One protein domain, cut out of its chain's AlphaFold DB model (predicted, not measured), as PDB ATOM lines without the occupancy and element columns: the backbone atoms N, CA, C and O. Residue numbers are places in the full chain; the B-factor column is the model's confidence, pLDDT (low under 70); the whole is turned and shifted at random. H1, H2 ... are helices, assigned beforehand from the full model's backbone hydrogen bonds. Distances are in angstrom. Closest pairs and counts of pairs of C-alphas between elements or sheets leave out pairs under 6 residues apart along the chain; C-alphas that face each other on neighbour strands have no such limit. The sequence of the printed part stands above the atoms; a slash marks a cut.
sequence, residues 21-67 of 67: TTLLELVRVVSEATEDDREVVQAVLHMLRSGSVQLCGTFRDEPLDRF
ATOM      1  N   THR A  21     -36.487  12.944 -51.328       93.62
ATOM      2  CA  THR A  21     -36.059  12.093 -50.216       93.62
ATOM      3  C   THR A  21     -36.917  12.404 -48.998       93.62
ATOM      4  O   THR A  21     -37.628  13.415 -48.950       93.62
ATOM      5  N   THR A  22     -36.883  11.529 -48.003       93.94
ATOM      6  CA  THR A  22     -37.560  11.781 -46.733       93.94
ATOM      7  C   THR A  22     -36.703  12.664 -45.824       93.94
ATOM      8  O   THR A  22     -35.475  12.620 -45.854       93.94
ATOM      9  N   LEU A  23     -37.344  13.431 -44.934       92.44
ATOM     10  CA  LEU A  23     -36.618  14.198 -43.912       92.44
ATOM     11  C   LEU A  23     -35.743  13.288 -43.033       92.44
ATOM     12  O   LEU A  23     -34.663  13.689 -42.613       92.44
ATOM     13  N   LEU A  24     -36.184  12.050 -42.787       94.81
ATOM     14  CA  LEU A  24     -35.421  11.064 -42.025       94.81
ATOM     15  C   LEU A  24     -34.118  10.668 -42.732       94.81
ATOM     16  O   LEU A  24     -33.086  10.570 -42.077       94.81
ATOM     17  N   GLU A  25     -34.156  10.435 -44.042       96.06
ATOM     18  CA  GLU A  25     -32.958  10.132 -44.833       96.06
ATOM     19  C   GLU A  25     -31.998  11.320 -44.862       96.06
ATOM     20  O   GLU A  25     -30.806  11.135 -44.626       96.06
ATOM     21  N   LEU A  26     -32.517  12.538 -45.052       95.06
ATOM     22  CA  LEU A  26     -31.703  13.752 -44.994       95.06
ATOM     23  C   LEU A  26     -30.990  13.885 -43.642       95.06
ATOM     24  O   LEU A  26     -29.778  14.070 -43.608       95.06
ATOM     25  N   VAL A  27     -31.728  13.758 -42.533       96.00
ATOM     26  CA  VAL A  27     -31.156  13.842 -41.180       96.00
ATOM     27  C   VAL A  27     -30.104  12.758 -40.972       96.00
ATOM     28  O   VAL A  27     -29.017  13.074 -40.506       96.00
ATOM     29  N   ARG A  28     -30.382  11.508 -41.371       97.25
ATOM     30  CA  ARG A  28     -29.415  10.405 -41.256       97.25
ATOM     31  C   ARG A  28     -28.098  10.718 -41.955       97.25
ATOM     32  O   ARG A  28     -27.057  10.534 -41.344       97.25
ATOM     33  N   VAL A  29     -28.148  11.210 -43.194       96.38
ATOM     34  CA  VAL A  29     -26.939  11.549 -43.960       96.38
ATOM     35  C   VAL A  29     -26.183  12.712 -43.318       96.38
ATOM     36  O   VAL A  29     -24.961  12.682 -43.234       96.38
ATOM     37  N   VAL A  30     -26.883  13.732 -42.819       96.25
ATOM     38  CA  VAL A  30     -26.233  14.856 -42.122       96.25
ATOM     39  C   VAL A  30     -25.563  14.391 -40.825       96.25
ATOM     40  O   VAL A  30     -24.451  14.828 -40.530       96.25
ATOM     41  N   SER A  31     -26.191  13.475 -40.084       97.44
ATOM     42  CA  SER A  31     -25.621  12.864 -38.875       97.44
ATOM     43  C   SER A  31     -24.363  12.026 -39.138       97.44
ATOM     44  O   SER A  31     -23.646  11.711 -38.198       97.44
ATOM     45  N   GLU A  32     -24.045  11.668 -40.386       97.50
ATOM     46  CA  GLU A  32     -22.761  11.024 -40.708       97.50
ATOM     47  C   GLU A  32     -21.587  12.018 -40.683       97.50
ATOM     48  O   GLU A  32     -20.433  11.606 -40.561       97.50
ATOM     49  N   ALA A  33     -21.859  13.324 -40.793       96.25
ATOM     50  CA  ALA A  33     -20.835  14.368 -40.807       96.25
ATOM     51  C   ALA A  33     -20.480  14.904 -39.409       96.25
ATOM     52  O   ALA A  33     -19.421  15.513 -39.248       96.25
ATOM     53  N   THR A  34     -21.350  14.713 -38.414       95.44
ATOM     54  CA  THR A  34     -21.156  15.195 -37.039       95.44
ATOM     55  C   THR A  34     -21.938  14.350 -36.033       95.44
ATOM     56  O   THR A  34     -23.049  13.906 -36.316       95.44
ATOM     57  N   GLU A  35     -21.362  14.155 -34.845       93.62
ATOM     58  CA  GLU A  35     -21.990  13.447 -33.719       93.62
ATOM     59  C   GLU A  35     -22.797  14.387 -32.794       93.62
ATOM     60  O   GLU A  35     -23.428  13.915 -31.849       93.62
ATOM     61  N   ASP A  36     -22.786  15.708 -33.034       97.12
ATOM     62  CA  ASP A  36     -23.580  16.677 -32.264       97.12
ATOM     63  C   ASP A  36     -24.948  16.922 -32.923       97.12
ATOM     64  O   ASP A  36     -25.062  17.584 -33.960       97.12
ATOM     65  N   ASP A  37     -26.014  16.454 -32.270       95.75
ATOM     66  CA  ASP A  37     -27.403  16.659 -32.699       95.75
ATOM     67  C   ASP A  37     -27.747  18.140 -32.948       95.75
ATOM     68  O   ASP A  37     -28.561  18.458 -33.821       95.75
ATOM     69  N   ARG A  38     -27.128  19.077 -32.217       95.69
ATOM     70  CA  ARG A  38     -27.344  20.517 -32.426       95.69
ATOM     71  C   ARG A  38     -26.789  20.969 -33.767       95.69
ATOM     72  O   ARG A  38     -27.437  21.768 -34.445       95.69
ATOM     73  N   GLU A  39     -25.620  20.471 -34.155       97.06
ATOM     74  CA  GLU A  39     -25.019  20.776 -35.452       97.06
ATOM     75  C   GLU A  39     -25.837  20.166 -36.593       97.06
ATOM     76  O   GLU A  39     -26.080  20.847 -37.592       97.06
ATOM     77  N   VAL A  40     -26.355  18.944 -36.413       96.94
ATOM     78  CA  VAL A  40     -27.269  18.303 -37.375       96.94
ATOM     79  C   VAL A  40     -28.501  19.175 -37.617       96.94
ATOM     80  O   VAL A  40     -28.830  19.490 -38.765       96.94
ATOM     81  N   VAL A  41     -29.168  19.618 -36.546       95.25
ATOM     82  CA  VAL A  41     -30.359  20.477 -36.651       95.25
ATOM     83  C   VAL A  41     -30.024  21.804 -37.333       95.25
ATOM     84  O   VAL A  41     -30.754  22.230 -38.229       95.25
ATOM     85  N   GLN A  42     -28.912  22.446 -36.963       95.44
ATOM     86  CA  GLN A  42     -28.486  23.704 -37.588       95.44
ATOM     87  C   GLN A  42     -28.187  23.536 -39.081       95.44
ATOM     88  O   GLN A  42     -28.601  24.377 -39.881       95.44
ATOM     89  N   ALA A  43     -27.526  22.447 -39.476       96.75
ATOM     90  CA  ALA A  43     -27.241  22.154 -40.876       96.75
ATOM     91  C   ALA A  43     -28.531  21.940 -41.685       96.75
ATOM     92  O   ALA A  43     -28.696  22.532 -42.754       96.75
ATOM     93  N   VAL A  44     -29.486  21.163 -41.160       95.56
ATOM     94  CA  VAL A  44     -30.785  20.943 -41.818       95.56
ATOM     95  C   VAL A  44     -31.586  22.240 -41.926       95.56
ATOM     96  O   VAL A  44     -32.084  22.563 -43.007       95.56
ATOM     97  N   LEU A  45     -31.662  23.031 -40.852       94.69
ATOM     98  CA  LEU A  45     -32.326  24.337 -40.876       94.69
ATOM     99  C   LEU A  45     -31.670  25.292 -41.873       94.69
ATOM    100  O   LEU A  45     -32.374  26.019 -42.573       94.69
ATOM    101  N   HIS A  46     -30.340  25.287 -41.963       94.81
ATOM    102  CA  HIS A  46     -29.623  26.088 -42.947       94.81
ATOM    103  C   HIS A  46     -30.012  25.691 -44.375       94.81
ATOM    104  O   HIS A  46     -30.367  26.569 -45.155       94.81
ATOM    105  N   MET A  47     -30.021  24.390 -44.692       94.69
ATOM    106  CA  MET A  47     -30.406  23.887 -46.019       94.69
ATOM    107  C   MET A  47     -31.850  24.233 -46.398       94.69
ATOM    108  O   MET A  47     -32.128  24.533 -47.560       94.69
ATOM    109  N   LEU A  48     -32.766  24.206 -45.429       93.69
ATOM    110  CA  LEU A  48     -34.159  24.599 -45.634       93.69
ATOM    111  C   LEU A  48     -34.297  26.110 -45.858       93.69
ATOM    112  O   LEU A  48     -34.948  26.548 -46.804       93.69
ATOM    113  N   ARG A  49     -33.642  26.924 -45.021       92.75
ATOM    114  CA  ARG A  49     -33.680  28.392 -45.122       92.75
ATOM    115  C   ARG A  49     -32.980  28.918 -46.374       92.75
ATOM    116  O   ARG A  49     -33.401  29.937 -46.913       92.75
ATOM    117  N   SER A  50     -31.932  28.242 -46.846       93.62
ATOM    118  CA  SER A  50     -31.231  28.598 -48.086       93.62
ATOM    119  C   SER A  50     -31.998  28.192 -49.347       93.62
ATOM    120  O   SER A  50     -31.629  28.620 -50.440       93.62
ATOM    121  N   GLY A  51     -33.030  27.351 -49.218       91.56
ATOM    122  CA  GLY A  51     -33.744  26.759 -50.347       91.56
ATOM    123  C   GLY A  51     -32.969  25.646 -51.059       91.56
ATOM    124  O   GLY A  51     -33.384  25.212 -52.132       91.56
ATOM    125  N   SER A  52     -31.857  25.170 -50.482       92.69
ATOM    126  CA  SER A  52     -31.144  23.982 -50.980       92.69
ATOM    127  C   SER A  52     -31.989  22.716 -50.814       92.69
ATOM    128  O   SER A  52     -31.886  21.792 -51.616       92.69
ATOM    129  N   VAL A  53     -32.833  22.695 -49.782       93.56
ATOM    130  CA  VAL A  53     -33.868  21.690 -49.541       93.56
ATOM    131  C   VAL A  53     -35.201  22.417 -49.409       93.56
ATOM    132  O   VAL A  53     -35.285  23.465 -48.774       93.56
ATOM    133  N   GLN A  54     -36.255  21.843 -49.981       92.69
ATOM    134  CA  GLN A  54     -37.619  22.325 -49.812       92.69
ATOM    135  C   GLN A  54     -38.478  21.208 -49.218       92.69
ATOM    136  O   GLN A  54     -38.414  20.065 -49.669       92.69
ATOM    137  N   LEU A  55     -39.291  21.536 -48.212       92.12
ATOM    138  CA  LEU A  55     -40.309  20.613 -47.716       92.12
ATOM    139  C   LEU A  55     -41.444  20.499 -48.738       92.12
ATOM    140  O   LEU A  55     -41.856  21.474 -49.366       92.12
ATOM    141  N   CYS A  56     -41.976  19.292 -48.884       89.81
ATOM    142  CA  CYS A  56     -43.057  18.987 -49.813       89.81
ATOM    143  C   CYS A  56     -44.270  18.408 -49.070       89.81
ATOM    144  O   CYS A  56     -44.185  17.995 -47.912       89.81
ATOM    145  N   GLY A  57     -45.420  18.373 -49.750       87.31
ATOM    146  CA  GLY A  57     -46.665  17.846 -49.188       87.31
ATOM    147  C   GLY A  57     -47.163  18.671 -48.001       87.31
ATOM    148  O   GLY A  57     -47.226  19.895 -48.086       87.31
ATOM    149  N   THR A  58     -47.507  17.996 -46.903       87.81
ATOM    150  CA  THR A  58     -48.108  18.597 -45.698       87.81
ATOM    151  C   THR A  58     -47.245  19.680 -45.050       87.81
ATOM    152  O   THR A  58     -47.787  20.596 -44.449       87.81
ATOM    153  N   PHE A  59     -45.919  19.601 -45.180       85.31
ATOM    154  CA  PHE A  59     -44.986  20.496 -44.485       85.31
ATOM    155  C   PHE A  59     -44.437  21.628 -45.364       85.31
ATOM    156  O   PHE A  59     -43.516  22.323 -44.945       85.31
ATOM    157  N   ARG A  60     -44.954  21.803 -46.589       86.94
ATOM    158  CA  ARG A  60     -44.404  22.746 -47.582       86.94
ATOM    159  C   ARG A  60     -44.281  24.180 -47.064       86.94
ATOM    160  O   ARG A  60     -43.273  24.826 -47.325       86.94
ATOM    161  N   ASP A  61     -45.297  24.640 -46.344       85.81
ATOM    162  CA  ASP A  61     -45.428  26.027 -45.889       85.81
ATOM    163  C   ASP A  61     -45.371  26.136 -44.353       85.81
ATOM    164  O   ASP A  61     -45.788  27.140 -43.775       85.81
ATOM    165  N   GLU A  62     -44.873  25.095 -43.677       85.88
ATOM    166  CA  GLU A  62     -44.759  25.095 -42.219       85.88
ATOM    167  C   GLU A  62     -43.612  26.032 -41.785       85.88
ATOM    168  O   GLU A  62     -42.488  25.905 -42.285       85.88
ATOM    169  N   PRO A  63     -43.851  26.976 -40.858       84.56
ATOM    170  CA  PRO A  63     -42.825  27.914 -40.421       84.56
ATOM    171  C   PRO A  63     -41.676  27.202 -39.695       84.56
ATOM    172  O   PRO A  63     -41.875  26.449 -38.742       84.56
ATOM    173  N   LEU A  64     -40.444  27.507 -40.109       81.62
ATOM    174  CA  LEU A  64     -39.211  26.915 -39.569       81.62
ATOM    175  C   LEU A  64     -38.713  27.590 -38.279       81.62
ATOM    176  O   LEU A  64     -37.636  27.265 -37.784       81.62
ATOM    177  N   ASP A  65     -39.471  28.542 -37.737       77.69
ATOM    178  CA  ASP A  65     -39.069  29.363 -36.586       77.69
ATOM    179  C   ASP A  65     -39.420  28.720 -35.234       77.69
ATOM    180  O   ASP A  65     -39.257  29.333 -34.181       77.69
ATOM    181  N   ARG A  66     -39.928  27.483 -35.252       64.00
ATOM    182  CA  ARG A  66     -40.430  26.775 -34.067       64.00
ATOM    183  C   ARG A  66     -39.422  25.793 -33.438       64.00
ATOM    184  O   ARG A  66     -39.841  24.966 -32.630       64.00
ATOM    185  N   PHE A  67     -38.136  25.869 -33.791       59.94
ATOM    186  CA  PHE A  67     -37.097  24.900 -33.396       59.94
ATOM    187  C   PHE A  67     -35.892  25.563 -32.727       59.94
ATOM    188  O   PHE A  67     -35.414  26.591 -33.260       59.94
TER     189      PHE A  67
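AT A GLANCE: This is residues 21 to 67 of the 67 residues of an uncharacterized protein of Myxococcales bacterium (UniProt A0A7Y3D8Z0). Two helices, H1 and then the longer H2, make a V that narrows toward their link, and a long tail, residues 50 to 67, loops away from the end of H2 and curves back. Residues 57 to 63 of this tail stick out. The printed part has 47 residues, all helix by class, with 21 of the 47 in the two named helices and no named strand. It is compact, with a radius of gyration of the C-alphas of 10.6 A and spans of 29 by 22 by 16 A.

HOW THE PARTS SIT: H1, residues 23 to 30, touches H2, residues 37 to 49, with residues 40 to 44 of H2 alone. The closest C-alphas, of Val 30 and Val 40, are 6.0 A apart. The helices run opposite ways at a steep tilt of 64 degrees. Every O i to N i+4 pair in H1 and H2 is within hydrogen-bond range.

IN THESE COORDINATES: H1 begins at C-alpha 23 (-36.618, 14.198, -43.912) and is 10.6 A long from first to last C-alpha. H2, 18.2 A long, ends at C-alpha 49 (-33.680, 28.392, -45.122).

THE WHOLE: The C-alphas farthest apart, of Glu 35 and Gly 57, are 29.5 A apart. The printed part has no cut, and the link from H1 to H2 is short. Residues 66 to 67 have pLDDT under 70.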